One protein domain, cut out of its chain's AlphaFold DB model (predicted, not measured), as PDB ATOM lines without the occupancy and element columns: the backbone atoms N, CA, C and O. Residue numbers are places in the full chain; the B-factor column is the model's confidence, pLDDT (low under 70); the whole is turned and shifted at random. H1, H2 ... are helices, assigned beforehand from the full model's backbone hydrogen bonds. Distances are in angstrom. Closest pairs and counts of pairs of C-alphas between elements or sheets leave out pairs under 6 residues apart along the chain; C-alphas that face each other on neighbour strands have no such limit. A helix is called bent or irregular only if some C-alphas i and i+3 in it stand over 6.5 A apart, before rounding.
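Overview. This is residues 33 to 170 of the 342 residues of the protein "GL11525" of Drosophila persimilis (UniProt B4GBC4). Two long helices, H2 and H6, lie side by side, run opposite ways and make the long axis, and four shorter helices, H1, H3, H4 and H5, form a head over one end of this pair. In the head H1 sits between H2 and the hairpin of H4 and H5, H5 packs on H6, and the short H3 lies at the end of H1; the other end of the long pair reaches out from the head. The printed part has 138 residues with six named helices, H1 to H6 in chain order, and no named strand; the class is all helix, and the helices are mostly crossed, with 2 of 7 touching pairs at a shallow tilt. The whole is compact, with a radius of gyration of the C-alphas of 16.2 A, yet elongated in outline, spanning 54 by 30 by 25 A.

Along the chain. H1, residues 33 to 42, begins the printed part with C-alpha 33 at (50.586, -38.829, -22.140) and is 14.0 A long from first to last C-alpha. After residues 43 to 58 comes H2, residues 59 to 83, 36.8 A long, starting from C-alpha 59 at (52.269, -54.379, -34.250). H3, residues 87 to 93, is 9.9 A long. H4, residues 96 to 112, is 25.1 A long and is neither bent nor irregular, but only just: C-alphas 97 and 100 are 6.5 A apart. H5, residues 116 to 131, is 22.8 A long; it has a kink of 30 degrees near residue 125 and is irregular, with C-alphas 126 and 129 7.4 A apart. H6, residues 134 to 168, is the longest helix at 51.5 A and ends with C-alpha 168 at (57.785, -63.144, -29.026); it has a kink of 26 degrees near residue 141 and is only just irregular, with C-alphas 135 and 138 6.7 A apart.

Arrangement. H1 has its centre nearest to the mean of the C-alphas, 4.9 A from it. It touches residues 69 to 80 of H2 alone, at a steep tilt of 39 degrees, the same way; the closest C-alphas, of Leu 41 and Ser 76, are 4.8 A apart. It touches residues 103 to 110 of H4 alone, at a steep tilt of 51 degrees, opposite ways, closest at the C-alphas of Lys 34 and Glu 107, 5.9 A. H1 and H3 only just touch, with 3 pairs of C-alphas within 8 A, the closest being Val 42 and Ile 90 at 6.2 A. H2 and H6 touch with 30 such pairs, at a shallow tilt of 8 degrees, opposite ways; the closest C-alphas, of Cys 82 and Ser 140, are 5.1 A apart. H3 only just touches H5, through Val 130, whose C-alpha is 6.5 A from that of Ile 90. H4 and H5 form a helical hairpin at a shallow tilt of 18 degrees, closest at the C-alphas of Leu 110 and Tyr 119, 6.2 A. H5 touches residues 141 to 148 of H6 alone, at a steep tilt of 53 degrees, with the C-alphas of Val 120 and Leu 145 closest at 5.9 A. H4 and H6 are apart. Every O i to N i+4 pair is within hydrogen-bond range in H1, H2 and H3; the counts are 11 of 13 in H4, 9 of 12 in H5 and 29 of 31 in H6.

Size, cuts and confidence. The two C-alphas farthest apart, of Arg 134 and Gln 170, are 54.8 A apart. The printed part has no cut. The link from H1 to H2, 16 residues, is long; the other four links are tight. The mean pLDDT of the printed part is 71.0, and 55 residues are under 70, among them residues 43 to 65 and 156 to 170.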
ATOM      1  N   TRP A  33      51.677 -38.146 -22.857       64.06
ATOM      2  CA  TRP A  33      50.586 -38.829 -22.140       64.06
ATOM      3  C   TRP A  33      49.830 -37.933 -21.143       64.06
ATOM      4  O   TRP A  33      48.671 -38.198 -20.831       64.06
ATOM      5  N   LYS A  34      50.459 -36.858 -20.650       65.06
ATOM      6  CA  LYS A  34      49.808 -35.858 -19.788       65.06
ATOM      7  C   LYS A  34      48.772 -35.034 -20.550       65.06
ATOM      8  O   LYS A  34      47.687 -34.813 -20.019       65.06
ATOM      9  N   SER A  35      49.094 -34.645 -21.787       68.81
ATOM     10  CA  SER A  35      48.143 -34.031 -22.719       68.81
ATOM     11  C   SER A  35      46.986 -34.981 -22.947       68.81
ATOM     12  O   SER A  35      45.848 -34.610 -22.703       68.81
ATOM     13  N   LEU A  36      47.282 -36.235 -23.306       66.94
ATOM     14  CA  LEU A  36      46.254 -37.238 -23.583       66.94
ATOM     15  C   LEU A  36      45.322 -37.452 -22.388       66.94
ATOM     16  O   LEU A  36      44.109 -37.543 -22.559       66.94
ATOM     17  N   PHE A  37      45.865 -37.492 -21.170       70.19
ATOM     18  CA  PHE A  37      45.055 -37.609 -19.964       70.19
ATOM     19  C   PHE A  37      44.217 -36.352 -19.694       70.19
ATOM     20  O   PHE A  37      43.042 -36.474 -19.356       70.19
ATOM     21  N   PHE A  38      44.774 -35.151 -19.877       75.00
ATOM     22  CA  PHE A  38      44.018 -33.900 -19.775       75.00
ATOM     23  C   PHE A  38      42.880 -33.843 -20.805       75.00
ATOM     24  O   PHE A  38      41.729 -33.597 -20.444       75.00
ATOM     25  N   ASP A  39      43.178 -34.140 -22.067       75.38
ATOM     26  CA  ASP A  39      42.215 -34.146 -23.168       75.38
ATOM     27  C   ASP A  39      41.115 -35.190 -22.912       75.38
ATOM     28  O   ASP A  39      39.924 -34.894 -23.052       75.38
ATOM     29  N   ALA A  40      41.484 -36.377 -22.415       75.50
ATOM     30  CA  ALA A  40      40.543 -37.414 -22.003       75.50
ATOM     31  C   ALA A  40      39.660 -36.975 -20.826       75.50
ATOM     32  O   ALA A  40      38.453 -37.226 -20.867       75.50
ATOM     33  N   LEU A  41      40.212 -36.298 -19.810       72.88
ATOM     34  CA  LEU A  41      39.480 -35.757 -18.655       72.88
ATOM     35  C   LEU A  41      38.477 -34.676 -19.057       72.88
ATOM     36  O   LEU A  41      37.352 -34.657 -18.547       72.88
ATOM     37  N   VAL A  42      38.859 -33.823 -20.002       79.00
ATOM     38  CA  VAL A  42      38.046 -32.712 -20.504       79.00
ATOM     39  C   VAL A  42      37.028 -33.152 -21.562       79.00
ATOM     40  O   VAL A  42      36.021 -32.473 -21.763       79.00
ATOM     41  N   GLY A  43      37.238 -34.311 -22.191       63.66
ATOM     42  CA  GLY A  43      36.370 -34.849 -23.242       63.66
ATOM     43  C   GLY A  43      36.728 -34.359 -24.648       63.66
ATOM     44  O   GLY A  43      35.884 -34.373 -25.541       63.66
ATOM     45  N   ASN A  44      37.967 -33.922 -24.879       61.06
ATOM     46  CA  ASN A  44      38.441 -33.533 -26.203       61.06
ATOM     47  C   ASN A  44      38.867 -34.783 -27.006       61.06
ATOM     48  O   ASN A  44      40.043 -35.096 -27.136       61.06
ATOM     49  N   SER A  45      37.892 -35.553 -27.503       54.78
ATOM     50  CA  SER A  45      38.114 -36.851 -28.170       54.78
ATOM     51  C   SER A  45      38.649 -36.767 -29.606       54.78
ATOM     52  O   SER A  45      39.106 -37.772 -30.143       54.78
ATOM     53  N   ASN A  46      38.574 -35.597 -30.245       49.81
ATOM     54  CA  ASN A  46      38.834 -35.452 -31.684       49.81
ATOM     55  C   ASN A  46      40.334 -35.513 -32.036       49.81
ATOM     56  O   ASN A  46      40.680 -36.008 -33.102       49.81
ATOM     57  N   GLU A  47      41.225 -35.078 -31.139       46.75
ATOM     58  CA  GLU A  47      42.686 -35.235 -31.288       46.75
ATOM     59  C   GLU A  47      43.161 -36.656 -30.955       46.75
ATOM     60  O   GLU A  47      44.166 -37.130 -31.482       46.75
ATOM     61  N   LEU A  48      42.405 -37.376 -30.127       48.19
ATOM     62  CA  LEU A  48      42.768 -38.707 -29.647       48.19
ATOM     63  C   LEU A  48      42.632 -39.790 -30.731       48.19
ATOM     64  O   LEU A  48      43.354 -40.782 -30.713       48.19
ATOM     65  N   GLN A  49      41.741 -39.577 -31.704       44.38
ATOM     66  CA  GLN A  49      41.590 -40.442 -32.879       44.38
ATOM     67  C   GLN A  49      42.721 -40.251 -33.907       44.38
ATOM     68  O   GLN A  49      43.013 -41.178 -34.658       44.38
ATOM     69  N   ALA A  50      43.396 -39.095 -33.916       42.72
ATOM     70  CA  ALA A  50      44.531 -38.835 -34.804       42.72
ATOM     71  C   ALA A  50      45.817 -39.549 -34.344       42.72
ATOM     72  O   ALA A  50      46.631 -39.941 -35.175       42.72
ATOM     73  N   ALA A  51      45.968 -39.803 -33.038       41.78
ATOM     74  CA  ALA A  51      47.079 -40.589 -32.490       41.78
ATOM     75  C   ALA A  51      47.048 -42.073 -32.921       41.78
ATOM     76  O   ALA A  51      48.077 -42.742 -32.895       41.78
ATOM     77  N   GLY A  52      45.888 -42.582 -33.357       40.22
ATOM     78  CA  GLY A  52      45.731 -43.939 -33.892       40.22
ATOM     79  C   GLY A  52      46.153 -44.104 -35.358       40.22
ATOM     80  O   GLY A  52      46.103 -45.215 -35.876       40.22
ATOM     81  N   ALA A  53      46.560 -43.028 -36.043       40.94
ATOM     82  CA  ALA A  53      46.926 -43.042 -37.463       40.94
ATOM     83  C   ALA A  53      48.452 -43.054 -37.696       40.94
ATOM     84  O   ALA A  53      48.951 -42.428 -38.631       40.94
ATOM     85  N   LEU A  54      49.212 -43.763 -36.854       41.81
ATOM     86  CA  LEU A  54      50.651 -43.973 -37.044       41.81
ATOM     87  C   LEU A  54      50.892 -45.138 -38.014       41.81
ATOM     88  O   LEU A  54      50.955 -46.309 -37.648       41.81
ATOM     89  N   SER A  55      51.007 -44.793 -39.292       38.69
ATOM     90  CA  SER A  55      51.441 -45.686 -40.363       38.69
ATOM     91  C   SER A  55      52.864 -46.217 -40.113       38.69
ATOM     92  O   SER A  55      53.799 -45.428 -39.983       38.69
ATOM     93  N   SER A  56      53.011 -47.551 -40.135       43.78
ATOM     94  CA  SER A  56      54.239 -48.376 -40.011       43.78
ATOM     95  C   SER A  56      54.783 -48.686 -38.606       43.78
ATOM     96  O   SER A  56      55.967 -48.971 -38.445       43.78
ATOM     97  N   LEU A  57      53.917 -48.707 -37.593       42.69
ATOM     98  CA  LEU A  57      54.293 -49.068 -36.228       42.69
ATOM     99  C   LEU A  57      54.295 -50.597 -36.029       42.69
ATOM    100  O   LEU A  57      53.315 -51.270 -36.340       42.69
ATOM    101  N   GLU A  58      55.401 -51.124 -35.507       58.41
ATOM    102  CA  GLU A  58      55.559 -52.494 -35.001       58.41
ATOM    103  C   GLU A  58      54.295 -52.914 -34.219       58.41
ATOM    104  O   GLU A  58      53.866 -52.207 -33.304       58.41
ATOM    105  N   GLU A  59      53.651 -54.016 -34.626       66.00
ATOM    106  CA  GLU A  59      52.269 -54.379 -34.250       66.00
ATOM    107  C   GLU A  59      52.021 -54.340 -32.728       66.00
ATOM    108  O   GLU A  59      50.993 -53.843 -32.269       66.00
ATOM    109  N   CYS A  60      53.018 -54.738 -31.933       60.84
ATOM    110  CA  CYS A  60      52.995 -54.684 -30.469       60.84
ATOM    111  C   CYS A  60      52.866 -53.257 -29.906       60.84
ATOM    112  O   CYS A  60      52.094 -53.010 -28.979       60.84
ATOM    113  N   THR A  61      53.604 -52.302 -30.469       65.19
ATOM    114  CA  THR A  61      53.638 -50.907 -30.006       65.19
ATOM    115  C   THR A  61      52.361 -50.169 -30.417       65.19
ATOM    116  O   THR A  61      51.838 -49.343 -29.664       65.19
ATOM    117  N   ALA A  62      51.792 -50.520 -31.575       62.31
ATOM    118  CA  ALA A  62      50.487 -50.020 -32.003       62.31
ATOM    119  C   ALA A  62      49.361 -50.504 -31.079       62.31
ATOM    120  O   ALA A  62      48.557 -49.702 -30.608       62.31
ATOM    121  N   ILE A  63      49.341 -51.796 -30.741       64.06
ATOM    122  CA  ILE A  63      48.354 -52.355 -29.808       64.06
ATOM    123  C   ILE A  63      48.480 -51.698 -28.426       64.06
ATOM    124  O   ILE A  63      47.486 -51.232 -27.875       64.06
ATOM    125  N   TYR A  64      49.704 -51.565 -27.906       65.25
ATOM    126  CA  TYR A  64      49.964 -50.932 -26.610       65.25
ATOM    127  C   TYR A  64      49.492 -49.474 -26.537       65.25
ATOM    128  O   TYR A  64      48.905 -49.044 -25.543       65.25
ATOM    129  N   THR A  65      49.733 -48.691 -27.591       64.69
ATOM    130  CA  THR A  65      49.305 -47.285 -27.628       64.69
ATOM    131  C   THR A  65      47.782 -47.159 -27.646       64.69
ATOM    132  O   THR A  65      47.238 -46.358 -26.883       64.69
ATOM    133  N   VAL A  66      47.087 -47.979 -28.442       70.50
ATOM    134  CA  VAL A  66      45.615 -48.021 -28.487       70.50
ATOM    135  C   VAL A  66      45.026 -48.456 -27.142       70.50
ATOM    136  O   VAL A  66      44.125 -47.788 -26.630       70.50
ATOM    137  N   GLU A  67      45.559 -49.516 -26.531       67.62
ATOM    138  CA  GLU A  67      45.079 -50.033 -25.242       67.62
ATOM    139  C   GLU A  67      45.249 -48.999 -24.118       67.62
ATOM    140  O   GLU A  67      44.322 -48.731 -23.350       67.62
ATOM    141  N   ASN A  68      46.395 -48.317 -24.068       70.88
ATOM    142  CA  ASN A  68      46.627 -47.251 -23.096       70.88
ATOM    143  C   ASN A  68      45.670 -46.065 -23.277       70.88
ATOM    144  O   ASN A  68      45.172 -45.518 -22.290       70.88
ATOM    145  N   ILE A  69      45.386 -45.667 -24.521       71.88
ATOM    146  CA  ILE A  69      44.398 -44.622 -24.821       71.88
ATOM    147  C   ILE A  69      43.013 -45.025 -24.293       71.88
ATOM    148  O   ILE A  69      42.346 -44.223 -23.632       71.88
ATOM    149  N   GLU A  70      42.589 -46.268 -24.524       74.81
ATOM    150  CA  GLU A  70      41.304 -46.787 -24.044       74.81
ATOM    151  C   GLU A  70      41.220 -46.805 -22.510       74.81
ATOM    152  O   GLU A  70      40.207 -46.387 -21.928       74.81
ATOM    153  N   ILE A  71      42.296 -47.225 -21.835       72.94
ATOM    154  CA  ILE A  71      42.385 -47.213 -20.371       72.94
ATOM    155  C   ILE A  71      42.217 -45.784 -19.839       72.94
ATOM    156  O   ILE A  71      41.423 -45.557 -18.918       72.94
ATOM    157  N   LEU A  72      42.910 -44.807 -20.433       75.75
ATOM    158  CA  LEU A  72      42.837 -43.404 -20.016       75.75
ATOM    159  C   LEU A  72      41.454 -42.793 -20.261       75.75
ATOM    160  O   LEU A  72      40.943 -42.075 -19.395       75.75
ATOM    161  N   LEU A  73      40.812 -43.099 -21.391       74.44
ATOM    162  CA  LEU A  73      39.440 -42.675 -21.680       74.44
ATOM    163  C   LEU A  73      38.446 -43.237 -20.668       74.44
ATOM    164  O   LEU A  73      37.615 -42.503 -20.120       74.44
ATOM    165  N   THR A  74      38.558 -44.533 -20.386       80.38
ATOM    166  CA  THR A  74      37.696 -45.228 -19.429       80.38
ATOM    167  C   THR A  74      37.862 -44.651 -18.028       80.38
ATOM    168  O   THR A  74      36.869 -44.350 -17.357       80.38
ATOM    169  N   ALA A  75      39.104 -44.445 -17.587       81.00
ATOM    170  CA  ALA A  75      39.406 -43.830 -16.300       81.00
ATOM    171  C   ALA A  75      38.829 -42.411 -16.214       81.00
ATOM    172  O   ALA A  75      38.139 -42.078 -15.251       81.00
ATOM    173  N   SER A  76      39.023 -41.604 -17.257       79.75
ATOM    174  CA  SER A  76      38.537 -40.223 -17.330       79.75
ATOM    175  C   SER A  76      37.014 -40.127 -17.252       79.75
ATOM    176  O   SER A  76      36.475 -39.300 -16.512       79.75
ATOM    177  N   TYR A  77      36.298 -41.015 -17.948       82.56
ATOM    178  CA  TYR A  77      34.840 -41.110 -17.855       82.56
ATOM    179  C   TYR A  77      34.377 -41.423 -16.424       82.56
ATOM    180  O   TYR A  77      33.468 -40.770 -15.898       82.56
ATOM    181  N   LYS A  78      35.017 -42.394 -15.763       85.25
ATOM    182  CA  LYS A  78      34.672 -42.769 -14.386       85.25
ATOM    183  C   LYS A  78      35.020 -41.666 -13.381       85.25
ATOM    184  O   LYS A  78      34.213 -41.387 -12.497       85.25
ATOM    185  N   ILE A  79      36.147 -40.974 -13.563       85.88
ATOM    186  CA  ILE A  79      36.556 -39.812 -12.759       85.88
ATOM    187  C   ILE A  79      35.521 -38.686 -12.861       85.88
ATOM    188  O   ILE A  79      35.061 -38.202 -11.827       85.88
ATOM    189  N   ARG A  80      35.068 -38.317 -14.071       83.44
ATOM    190  CA  ARG A  80      33.992 -37.318 -14.250       83.44
ATOM    191  C   ARG A  80      32.711 -37.705 -13.511       83.44
ATOM    192  O   ARG A  80      32.057 -36.866 -12.889       83.44
ATOM    193  N   ARG A  81      32.376 -38.997 -13.505       86.50
ATOM    194  CA  ARG A  81      31.218 -39.525 -12.772       86.50
ATOM    195  C   ARG A  81      31.395 -39.454 -11.252       86.50
ATOM    196  O   ARG A  81      30.408 -39.213 -10.557       86.50
ATOM    197  N   CYS A  82      32.619 -39.602 -10.737       86.75
ATOM    198  CA  CYS A  82      32.922 -39.405  -9.315       86.75
ATOM    199  C   CYS A  82      32.612 -37.975  -8.851       86.75
ATOM    200  O   CYS A  82      32.094 -37.796  -7.751       86.75
ATOM    201  N   ILE A  83      32.896 -36.973  -9.687       81.12
ATOM    202  CA  ILE A  83      32.684 -35.546  -9.382       81.12
ATOM    203  C   ILE A  83      31.329 -35.003  -9.849       81.12
ATOM    204  O   ILE A  83      31.003 -33.864  -9.533       81.12
ATOM    205  N   ARG A  84      30.525 -35.812 -10.556       82.50
ATOM    206  CA  ARG A  84      29.218 -35.422 -11.123       82.50
ATOM    207  C   ARG A  84      29.304 -34.190 -12.029       82.50
ATOM    208  O   ARG A  84      28.420 -33.338 -12.005       82.50
ATOM    209  N   VAL A  85      30.376 -34.106 -12.807       76.62
ATOM    210  CA  VAL A  85      30.592 -33.014 -13.755       76.62
ATOM    211  C   VAL A  85      30.303 -33.512 -15.167       76.62
ATOM    212  O   VAL A  85      30.886 -34.503 -15.613       76.62
ATOM    213  N   ASP A  86      29.422 -32.803 -15.869       76.50
ATOM    214  CA  ASP A  86      29.125 -33.061 -17.273       76.50
ATOM    215  C   ASP A  86      30.179 -32.419 -18.184       76.50
ATOM    216  O   ASP A  86      30.654 -31.308 -17.945       76.50
ATOM    217  N   GLU A  87      30.496 -33.082 -19.296       74.81
ATOM    218  CA  GLU A  87      31.479 -32.600 -20.278       74.81
ATOM    219  C   GLU A  87      31.160 -31.182 -20.790       74.81
ATOM    220  O   GLU A  87      32.050 -30.359 -20.995       74.81
ATOM    221  N   LYS A  88      29.869 -30.860 -20.938       77.00
ATOM    222  CA  LYS A  88      29.401 -29.539 -21.382       77.00
ATOM    223  C   LYS A  88      29.784 -28.422 -20.409       77.00
ATOM    224  O   LYS A  88      30.062 -27.308 -20.850       77.00
ATOM    225  N   ASP A  89      29.796 -28.708 -19.109       76.19
ATOM    226  CA  ASP A  89      30.169 -27.733 -18.086       76.19
ATOM    227  C   ASP A  89      31.686 -27.522 -18.055       76.19
ATOM    228  O   ASP A  89      32.136 -26.381 -17.946       76.19
ATOM    229  N   ILE A  90      32.468 -28.586 -18.280       76.25
ATOM    230  CA  ILE A  90      33.930 -28.501 -18.437       76.25
ATOM    231  C   ILE A  90      34.287 -27.672 -19.674       76.25
ATOM    232  O   ILE A  90      35.076 -26.734 -19.587       76.25
ATOM    233  N   ARG A  91      33.661 -27.952 -20.826       76.31
ATOM    234  CA  ARG A  91      33.886 -27.187 -22.065       76.31
ATOM    235  C   ARG A  91      33.492 -25.717 -21.929       76.31
ATOM    236  O   ARG A  91      34.130 -24.855 -22.523       76.31
ATOM    237  N   ARG A  92      32.439 -25.409 -21.159       76.19
ATOM    238  CA  ARG A  92      32.048 -24.019 -20.874       76.19
ATOM    239  C   ARG A  92      33.099 -23.306 -20.022       76.19
ATOM    240  O   ARG A  92      33.336 -22.125 -20.259       76.19
ATOM    241  N   TYR A  93      33.681 -24.011 -19.054       72.69
ATOM    242  CA  TYR A  93      34.745 -23.500 -18.194       72.69
ATOM    243  C   TYR A  93      36.041 -23.246 -18.983       72.69
ATOM    244  O   TYR A  93      36.609 -22.165 -18.892       72.69
ATOM    245  N   LEU A  94      36.445 -24.178 -19.847       72.81
ATOM    246  CA  LEU A  94      37.684 -24.108 -20.633       72.81
ATOM    247  C   LEU A  94      37.542 -23.332 -21.954       72.81
ATOM    248  O   LEU A  94      38.035 -23.770 -22.994       72.81
ATOM    249  N   LYS A  95      36.867 -22.179 -21.975       74.00
ATOM    250  CA  LYS A  95      36.904 -21.331 -23.182       74.00
ATOM    251  C   LYS A  95      38.351 -20.889 -23.474       74.00
ATOM    252  O   LYS A  95      39.129 -20.655 -22.556       74.00
ATOM    253  N   GLN A  96      38.688 -20.817 -24.767       57.03
ATOM    254  CA  GLN A  96      40.038 -20.952 -25.355       57.03
ATOM    255  C   GLN A  96      41.213 -20.243 -24.657       57.03
ATOM    256  O   GLN A  96      42.308 -20.803 -24.647       57.03
ATOM    257  N   ASP A  97      41.015 -19.063 -24.072       52.25
ATOM    258  CA  ASP A  97      42.109 -18.291 -23.460       52.25
ATOM    259  C   ASP A  97      42.583 -18.895 -22.119       52.25
ATOM    260  O   ASP A  97      43.771 -18.884 -21.805       52.25
ATOM    261  N   ASP A  98      41.682 -19.542 -21.370       65.50
ATOM    262  CA  ASP A  98      41.985 -20.151 -20.062       65.50
ATOM    263  C   ASP A  98      42.332 -21.651 -20.170       65.50
ATOM    264  O   ASP A  98      43.007 -22.228 -19.316       65.50
ATOM    265  N   ALA A  99      41.934 -22.303 -21.269       72.12
ATOM    266  CA  ALA A  99      42.175 -23.731 -21.491       72.12
ATOM    267  C   ALA A  99      43.668 -24.070 -21.567       72.12
ATOM    268  O   ALA A  99      44.125 -25.029 -20.946       72.12
ATOM    269  N   THR A 100      44.437 -23.260 -22.297       78.50
ATOM    270  CA  THR A 100      45.880 -23.470 -22.481       78.50
ATOM    271  C   THR A 100      46.640 -23.269 -21.171       78.50
ATOM    272  O   THR A 100      47.564 -24.023 -20.858       78.50
ATOM    273  N   HIS A 101      46.241 -22.267 -20.381       81.12
ATOM    274  CA  HIS A 101      46.825 -22.008 -19.070       81.12
ATOM    275  C   HIS A 101      46.483 -23.123 -18.076       81.12
ATOM    276  O   HIS A 101      47.383 -23.691 -17.453       81.12
ATOM    277  N   THR A 102      45.202 -23.494 -18.000       80.50
ATOM    278  CA  THR A 102      44.704 -24.580 -17.149       80.50
ATOM    279  C   THR A 102      45.399 -25.901 -17.474       80.50
ATOM    280  O   THR A 102      45.862 -26.592 -16.566       80.50
ATOM    281  N   ARG A 103      45.568 -26.214 -18.765       81.44
ATOM    282  CA  ARG A 103      46.300 -27.394 -19.233       81.44
ATOM    283  C   ARG A 103      47.748 -27.400 -18.753       81.44
ATOM    284  O   ARG A 103      48.163 -28.344 -18.090       81.44
ATOM    285  N   LYS A 104      48.506 -26.328 -19.010       80.50
ATOM    286  CA  LYS A 104      49.913 -26.230 -18.581       80.50
ATOM    287  C   LYS A 104      50.070 -26.294 -17.062       80.50
ATOM    288  O   LYS A 104      51.046 -26.858 -16.574       80.50
ATOM    289  N   SER A 105      49.142 -25.699 -16.308       82.19
ATOM    290  CA  SER A 105      49.158 -25.771 -14.845       82.19
ATOM    291  C   SER A 105      48.948 -27.204 -14.367       82.19
ATOM    292  O   SER A 105      49.752 -27.712 -13.590       82.19
ATOM    293  N   PHE A 106      47.933 -27.883 -14.902       81.38
ATOM    294  CA  PHE A 106      47.632 -29.270 -14.571       81.38
ATOM    295  C   PHE A 106      48.777 -30.226 -14.933       81.38
ATOM    296  O   PHE A 106      49.200 -31.026 -14.105       81.38
ATOM    297  N   GLU A 107      49.341 -30.117 -16.139       79.62
ATOM    298  CA  GLU A 107      50.475 -30.944 -16.573       79.62
ATOM    299  C   GLU A 107      51.698 -30.774 -15.656       79.62
ATOM    300  O   GLU A 107      52.373 -31.759 -15.328       79.62
ATOM    301  N   ARG A 108      51.960 -29.539 -15.203       78.94
ATOM    302  CA  ARG A 108      53.035 -29.221 -14.254       78.94
ATOM    303  C   ARG A 108      52.771 -29.798 -12.865       78.94
ATOM    304  O   ARG A 108      53.698 -30.315 -12.251       78.94
ATOM    305  N   GLU A 109      51.535 -29.739 -12.377       78.75
ATOM    306  CA  GLU A 109      51.164 -30.371 -11.106       78.75
ATOM    307  C   GLU A 109      51.320 -31.894 -11.168       78.75
ATOM    308  O   GLU A 109      51.911 -32.497 -10.277       78.75
ATOM    309  N   LEU A 110      50.897 -32.528 -12.265       76.12
ATOM    310  CA  LEU A 110      51.101 -33.966 -12.450       76.12
ATOM    311  C   LEU A 110      52.588 -34.349 -12.515       76.12
ATOM    312  O   LEU A 110      52.950 -35.454 -12.119       76.12
ATOM    313  N   LEU A 111      53.445 -33.475 -13.056       74.19
ATOM    314  CA  LEU A 111      54.902 -33.666 -13.064       74.19
ATOM    315  C   LEU A 111      55.517 -33.596 -11.667       74.19
ATOM    316  O   LEU A 111      56.467 -34.322 -11.402       74.19
ATOM    317  N   SER A 112      55.017 -32.720 -10.799       76.38
ATOM    318  CA  SER A 112      55.584 -32.524  -9.461       76.38
ATOM    319  C   SER A 112      55.078 -33.539  -8.434       76.38
ATOM    320  O   SER A 112      55.637 -33.649  -7.339       76.38
ATOM    321  N   CYS A 113      54.034 -34.297  -8.769       75.62
ATOM    322  CA  CYS A 113      53.482 -35.309  -7.889       75.62
ATOM    323  C   CYS A 113      54.416 -36.511  -7.702       75.62
ATOM    324  O   CYS A 113      54.885 -37.124  -8.651       75.62
ATOM    325  N   SER A 114      54.601 -36.900  -6.441       70.12
ATOM    326  CA  SER A 114      55.384 -38.075  -6.021       70.12
ATOM    327  C   SER A 114      54.567 -39.077  -5.199       70.12
ATOM    328  O   SER A 114      55.091 -40.051  -4.668       70.12
ATOM    329  N   ARG A 115      53.267 -38.829  -5.016       69.75
ATOM    330  CA  ARG A 115      52.374 -39.659  -4.196       69.75
ATOM    331  C   ARG A 115      51.007 -39.763  -4.847       69.75
ATOM    332  O   ARG A 115      50.522 -38.781  -5.394       69.75
ATOM    333  N   ARG A 116      50.339 -40.912  -4.679       69.25
ATOM    334  CA  ARG A 116      48.966 -41.162  -5.178       69.25
ATOM    335  C   ARG A 116      47.987 -40.052  -4.793       69.25
ATOM    336  O   ARG A 116      47.223 -39.589  -5.628       69.25
ATOM    337  N   ASP A 117      48.063 -39.604  -3.543       78.00
ATOM    338  CA  ASP A 117      47.233 -38.520  -3.014       78.00
ATOM    339  C   ASP A 117      47.380 -37.220  -3.820       78.00
ATOM    340  O   ASP A 117      46.377 -36.580  -4.102       78.00
ATOM    341  N   CYS A 118      48.601 -36.884  -4.252       83.25
ATOM    342  CA  CYS A 118      48.880 -35.679  -5.031       83.25
ATOM    343  C   CYS A 118      48.166 -35.709  -6.385       83.25
ATOM    344  O   CYS A 118      47.505 -34.746  -6.741       83.25
ATOM    345  N   TYR A 119      48.211 -36.840  -7.099       78.56
ATOM    346  CA  TYR A 119      47.516 -36.976  -8.383       78.56
ATOM    347  C   TYR A 119      46.003 -36.800  -8.240       78.56
ATOM    348  O   TYR A 119      45.365 -36.144  -9.062       78.56
ATOM    349  N   VAL A 120      45.425 -37.362  -7.176       84.75
ATOM    350  CA  VAL A 120      43.999 -37.197  -6.871       84.75
ATOM    351  C   VAL A 120      43.674 -35.741  -6.545       84.75
ATOM    352  O   VAL A 120      42.657 -35.228  -7.011       84.75
ATOM    353  N   ASP A 121      44.528 -35.075  -5.772       84.25
ATOM    354  CA  ASP A 121      44.338 -33.679  -5.395       84.25
ATOM    355  C   ASP A 121      44.477 -32.751  -6.620       84.25
ATOM    356  O   ASP A 121      43.638 -31.872  -6.796       84.25
ATOM    357  N   SER A 122      45.417 -33.006  -7.540       85.19
ATOM    358  CA  SER A 122      45.530 -32.293  -8.825       85.19
ATOM    359  C   SER A 122      44.295 -32.466  -9.708       85.19
ATOM    360  O   SER A 122      43.804 -31.501 -10.292       85.19
ATOM    361  N   ILE A 123      43.731 -33.678  -9.777       84.56
ATOM    362  CA  ILE A 123      42.465 -33.920 -10.488       84.56
ATOM    363  C   ILE A 123      41.326 -33.132  -9.832       84.56
ATOM    364  O   ILE A 123      40.527 -32.505 -10.520       84.56
ATOM    365  N   LEU A 124      41.234 -33.133  -8.502       83.56
ATOM    366  CA  LEU A 124      40.203 -32.377  -7.788       83.56
ATOM    367  C   LEU A 124      40.355 -30.862  -7.982       83.56
ATOM    368  O   LEU A 124      39.341 -30.182  -8.147       83.56
ATOM    369  N   ASN A 125      41.586 -30.351  -8.001       83.19
ATOM    370  CA  ASN A 125      41.893 -28.941  -8.246       83.19
ATOM    371  C   ASN A 125      41.513 -28.518  -9.669       83.19
ATOM    372  O   ASN A 125      40.945 -27.446  -9.847       83.19
ATOM    373  N   LEU A 126      41.722 -29.380 -10.671       82.62
ATOM    374  CA  LEU A 126      41.285 -29.110 -12.045       82.62
ATOM    375  C   LEU A 126      39.775 -28.817 -12.123       82.62
ATOM    376  O   LEU A 126      39.336 -27.970 -12.899       82.62
ATOM    377  N   PHE A 127      38.974 -29.495 -11.296       77.94
ATOM    378  CA  PHE A 127      37.515 -29.377 -11.298       77.94
ATOM    379  C   PHE A 127      36.942 -28.512 -10.171       77.94
ATOM    380  O   PHE A 127      35.719 -28.348 -10.097       77.94
ATOM    381  N   SER A 128      37.777 -27.919  -9.308       75.56
ATOM    382  CA  SER A 128      37.304 -27.134  -8.158       75.56
ATOM    383  C   SER A 128      36.424 -25.958  -8.573       75.56
ATOM    384  O   SER A 128      35.461 -25.629  -7.881       75.56
ATOM    385  N   SER A 129      36.710 -25.380  -9.738       69.81
ATOM    386  CA  SER A 129      35.975 -24.252 -10.312       69.81
ATOM    387  C   SER A 129      34.700 -24.656 -11.062       69.81
ATOM    388  O   SER A 129      33.855 -23.804 -11.327       69.81
ATOM    389  N   VAL A 130      34.533 -25.943 -11.404       68.88
ATOM    390  CA  VAL A 130      33.430 -26.417 -12.262       68.88
ATOM    391  C   VAL A 130      32.188 -26.817 -11.457       68.88
ATOM    392  O   VAL A 130      31.090 -26.695 -11.992       68.88
ATOM    393  N   ARG A 131      32.345 -27.220 -10.179       60.78
ATOM    394  CA  ARG A 131      31.335 -27.315  -9.087       60.78
ATOM    395  C   ARG A 131      31.713 -28.464  -8.148       60.78
ATOM    396  O   ARG A 131      31.342 -29.607  -8.394       60.78
ATOM    397  N   LEU A 132      32.369 -28.178  -7.026       61.81
ATOM    398  CA  LEU A 132      32.512 -29.159  -5.944       61.81
ATOM    399  C   LEU A 132      31.895 -28.615  -4.650       61.81
ATOM    400  O   LEU A 132      32.419 -27.700  -4.020       61.81
ATOM    401  N   SER A 133      30.765 -29.195  -4.239       59.66
ATOM    402  CA  SER A 133      30.219 -29.007  -2.889       59.66
ATOM    403  C   SER A 133      31.167 -29.628  -1.858       59.66
ATOM    404  O   SER A 133      31.674 -30.736  -2.043       59.66
ATOM    405  N   ARG A 134      31.383 -28.947  -0.725       58.94
ATOM    406  CA  ARG A 134      32.322 -29.365   0.339       58.94
ATOM    407  C   ARG A 134      32.026 -30.764   0.910       58.94
ATOM    408  O   ARG A 134      32.949 -31.451   1.340       58.94
ATOM    409  N   HIS A 135      30.758 -31.185   0.902       54.62
ATOM    410  CA  HIS A 135      30.319 -32.502   1.388       54.62
ATOM    411  C   HIS A 135      30.610 -33.630   0.391       54.62
ATOM    412  O   HIS A 135      30.885 -34.758   0.799       54.62
ATOM    413  N   ASP A 136      30.628 -33.316  -0.903       72.38
ATOM    414  CA  ASP A 136      30.946 -34.280  -1.952       72.38
ATOM    415  C   ASP A 136      32.458 -34.498  -2.079       72.38
ATOM    416  O   ASP A 136      32.879 -35.574  -2.483       72.38
ATOM    417  N   TYR A 137      33.296 -33.556  -1.623       80.88
ATOM    418  CA  TYR A 137      34.756 -33.629  -1.766       80.88
ATOM    419  C   TYR A 137      35.375 -34.931  -1.231       80.88
ATOM    420  O   TYR A 137      36.124 -35.591  -1.944       80.88
ATOM    421  N   ARG A 138      35.047 -35.358   0.000       83.75
ATOM    422  CA  ARG A 138      35.626 -36.592   0.580       83.75
ATOM    423  C   ARG A 138      35.210 -37.843  -0.190       83.75
ATOM    424  O   ARG A 138      36.022 -38.743  -0.400       83.75
ATOM    425  N   ARG A 139      33.942 -37.894  -0.608       87.25
ATOM    426  CA  ARG A 139      33.381 -39.018  -1.361       87.25
ATOM    427  C   ARG A 139      33.972 -39.075  -2.767       87.25
ATOM    428  O   ARG A 139      34.412 -40.140  -3.193       87.25
ATOM    429  N   SER A 140      34.042 -37.930  -3.442       86.56
ATOM    430  CA  SER A 140      34.660 -37.779  -4.755       86.56
ATOM    431  C   SER A 140      36.138 -38.136  -4.707       86.56
ATOM    432  O   SER A 140      36.585 -38.917  -5.535       86.56
ATOM    433  N   ARG A 141      36.880 -37.675  -3.693       88.75
ATOM    434  CA  ARG A 141      38.298 -38.011  -3.503       88.75
ATOM    435  C   ARG A 141      38.526 -39.515  -3.407       88.75
ATOM    436  O   ARG A 141      39.392 -40.044  -4.092       88.75
ATOM    437  N   HIS A 142      37.739 -40.214  -2.591       88.69
ATOM    438  CA  HIS A 142      37.868 -41.667  -2.453       88.69
ATOM    439  C   HIS A 142      37.495 -42.412  -3.745       88.69
ATOM    440  O   HIS A 142      38.157 -43.376  -4.119       88.69
ATOM    441  N   CYS A 143      36.465 -41.940  -4.451       90.31
ATOM    442  CA  CYS A 143      36.072 -42.475  -5.754       90.31
ATOM    443  C   CYS A 143      37.181 -42.283  -6.802       90.31
ATOM    444  O   CYS A 143      37.578 -43.249  -7.443       90.31
ATOM    445  N   ILE A 144      37.746 -41.075  -6.917       86.06
ATOM    446  CA  ILE A 144      38.839 -40.771  -7.852       86.06
ATOM    447  C   ILE A 144      40.072 -41.608  -7.528       86.06
ATOM    448  O   ILE A 144      40.636 -42.198  -8.440       86.06
ATOM    449  N   LEU A 145      40.467 -41.703  -6.253       85.69
ATOM    450  CA  LEU A 145      41.597 -42.536  -5.836       85.69
ATOM    451  C   LEU A 145      41.437 -43.968  -6.358       85.69
ATOM    452  O   LEU A 145      42.355 -44.500  -6.973       85.69
ATOM    453  N   LYS A 146      40.252 -44.560  -6.169       87.19
ATOM    454  CA  LYS A 146      39.957 -45.913  -6.645       87.19
ATOM    455  C   LYS A 146      40.081 -46.025  -8.167       87.19
ATOM    456  O   LYS A 146      40.677 -46.981  -8.651       87.19
ATOM    457  N   GLU A 147      39.514 -45.084  -8.919       85.31
ATOM    458  CA  GLU A 147      39.555 -45.137 -10.386       85.31
ATOM    459  C   GLU A 147      40.963 -44.893 -10.942       85.31
ATOM    460  O   GLU A 147      41.366 -45.568 -11.887       85.31
ATOM    461  N   VAL A 148      41.742 -44.005 -10.317       80.12
ATOM    462  CA  VAL A 148      43.160 -43.799 -10.641       80.12
ATOM    463  C   VAL A 148      43.952 -45.075 -10.358       80.12
ATOM    464  O   VAL A 148      44.668 -45.544 -11.233       80.12
ATOM    465  N   GLU A 149      43.786 -45.701  -9.189       78.94
ATOM    466  CA  GLU A 149      44.468 -46.963  -8.869       78.94
ATOM    467  C   GLU A 149      44.127 -48.080  -9.862       78.94
ATOM    468  O   GLU A 149      45.015 -48.817 -10.287       78.94
ATOM    469  N   GLN A 150      42.862 -48.187 -10.277       80.44
ATOM    470  CA  GLN A 150      42.451 -49.157 -11.292       80.44
ATOM    471  C   GLN A 150      43.081 -48.872 -12.657       80.44
ATOM    472  O   GLN A 150      43.549 -49.803 -13.306       80.44
ATOM    473  N   ALA A 151      43.128 -47.609 -13.083       76.12
ATOM    474  CA  ALA A 151      43.766 -47.226 -14.340       76.12
ATOM    475  C   ALA A 151      45.257 -47.584 -14.341       76.12
ATOM    476  O   ALA A 151      45.749 -48.170 -15.300       76.12
ATOM    477  N   LEU A 152      45.952 -47.316 -13.234       70.00
ATOM    478  CA  LEU A 152      47.371 -47.636 -13.085       70.00
ATOM    479  C   LEU A 152      47.648 -49.139 -13.160       70.00
ATOM    480  O   LEU A 152      48.604 -49.545 -13.811       70.00
ATOM    481  N   ILE A 153      46.797 -49.970 -12.551       75.19
ATOM    482  CA  ILE A 153      46.917 -51.434 -12.640       75.19
ATOM    483  C   ILE A 153      46.743 -51.916 -14.086       75.19
ATOM    484  O   ILE A 153      47.426 -52.846 -14.509       75.19
ATOM    485  N   GLN A 154      45.823 -51.321 -14.847       72.38
ATOM    486  CA  GLN A 154      45.609 -51.725 -16.239       72.38
ATOM    487  C   GLN A 154      46.753 -51.262 -17.148       72.38
ATOM    488  O   GLN A 154      47.189 -52.033 -17.993       72.38
ATOM    489  N   LEU A 155      47.291 -50.060 -16.929       70.69
ATOM    490  CA  LEU A 155      48.473 -49.578 -17.655       70.69
ATOM    491  C   LEU A 155      49.708 -50.451 -17.372       70.69
ATOM    492  O   LEU A 155      50.462 -50.770 -18.288       70.69
ATOM    493  N   ASP A 156      49.890 -50.894 -16.124       66.88
ATOM    494  CA  ASP A 156      50.949 -51.842 -15.752       66.88
ATOM    495  C   ASP A 156      50.809 -53.166 -16.517       66.88
ATOM    496  O   ASP A 156      51.763 -53.650 -17.126       66.88
ATOM    497  N   ARG A 157      49.590 -53.711 -16.591       69.31
ATOM    498  CA  ARG A 157      49.309 -54.922 -17.377       69.31
ATOM    499  C   ARG A 157      49.596 -54.734 -18.860       69.31
ATOM    500  O   ARG A 157      50.248 -55.599 -19.437       69.31
ATOM    501  N   ALA A 158      49.174 -53.617 -19.449       68.69
ATOM    502  CA  ALA A 158      49.467 -53.297 -20.844       68.69
ATOM    503  C   ALA A 158      50.986 -53.242 -21.094       68.69
ATOM    504  O   ALA A 158      51.470 -53.749 -22.104       68.69
ATOM    505  N   SER A 159      51.769 -52.719 -20.141       64.44
ATOM    506  CA  SER A 159      53.237 -52.686 -20.250       64.44
ATOM    507  C   SER A 159      53.875 -54.081 -20.214       64.44
ATOM    508  O   SER A 159      54.822 -54.354 -20.954       64.44
ATOM    509  N   ILE A 160      53.320 -54.996 -19.412       66.94
ATOM    510  CA  ILE A 160      53.748 -56.399 -19.364       66.94
ATOM    511  C   ILE A 160      53.396 -57.106 -20.680       66.94
ATOM    512  O   ILE A 160      54.213 -57.856 -21.210       66.94
ATOM    513  N   VAL A 161      52.201 -56.853 -21.224       68.69
ATOM    514  CA  VAL A 161      51.765 -57.400 -22.520       68.69
ATOM    515  C   VAL A 161      52.680 -56.921 -23.644       68.69
ATOM    516  O   VAL A 161      53.127 -57.743 -24.440       68.69
ATOM    517  N   LEU A 162      53.038 -55.632 -23.665       66.44
ATOM    518  CA  LEU A 162      54.010 -55.093 -24.615       66.44
ATOM    519  C   LEU A 162      55.361 -55.808 -24.496       66.44
ATOM    520  O   LEU A 162      55.900 -56.260 -25.502       66.44
ATOM    521  N   ALA A 163      55.891 -55.952 -23.278       62.50
ATOM    522  CA  ALA A 163      57.171 -56.620 -23.052       62.50
ATOM    523  C   ALA A 163      57.167 -58.077 -23.549       62.50
ATOM    524  O   ALA A 163      58.144 -58.524 -24.148       62.50
ATOM    525  N   ASN A 164      56.064 -58.800 -23.344       66.31
ATOM    526  CA  ASN A 164      55.905 -60.166 -23.840       66.31
ATOM    527  C   ASN A 164      55.797 -60.208 -25.371       66.31
ATOM    528  O   ASN A 164      56.454 -61.030 -26.002       66.31
ATOM    529  N   CYS A 165      55.023 -59.301 -25.967       69.44
ATOM    530  CA  CYS A 165      54.849 -59.214 -27.416       69.44
ATOM    531  C   CYS A 165      56.184 -58.928 -28.125       69.44
ATOM    532  O   CYS A 165      56.536 -59.593 -29.097       69.44
ATOM    533  N   LEU A 166      56.987 -58.009 -27.576       62.59
ATOM    534  CA  LEU A 166      58.332 -57.720 -28.081       62.59
ATOM    535  C   LEU A 166      59.287 -58.918 -27.918       62.59
ATOM    536  O   LEU A 166      60.145 -59.137 -28.771       62.59
ATOM    537  N   ALA A 167      59.133 -59.718 -26.859       60.47
ATOM    538  CA  ALA A 167      59.922 -60.935 -26.660       60.47
ATOM    539  C   ALA A 167      59.540 -62.066 -27.638       60.47
ATOM    540  O   ALA A 167      60.406 -62.845 -28.036       60.47
ATOM    541  N   GLU A 168      58.271 -62.155 -28.050       57.44
ATOM    542  CA  GLU A 168      57.785 -63.144 -29.026       57.44
ATOM    543  C   GLU A 168      58.180 -62.816 -30.474       57.44
ATOM    544  O   GLU A 168      58.358 -63.729 -31.280       57.44
ATOM    545  N   GLN A 169      58.396 -61.539 -30.809       51.75
ATOM    546  CA  GLN A 169      58.914 -61.130 -32.125       51.75
ATOM    547  C   GLN A 169      60.411 -61.457 -32.327       51.75
ATOM    548  O   GLN A 169      60.962 -61.253 -33.411       51.75
ATOM    549  N   GLN A 170      61.082 -62.015 -31.313       42.47
ATOM    550  CA  GLN A 170      62.485 -62.417 -31.373       42.47
ATOM    551  C   GLN A 170      62.618 -63.821 -32.015       42.47
ATOM    552  O   GLN A 170      62.042 -64.785 -31.508       42.47
TER     553      GLN A 170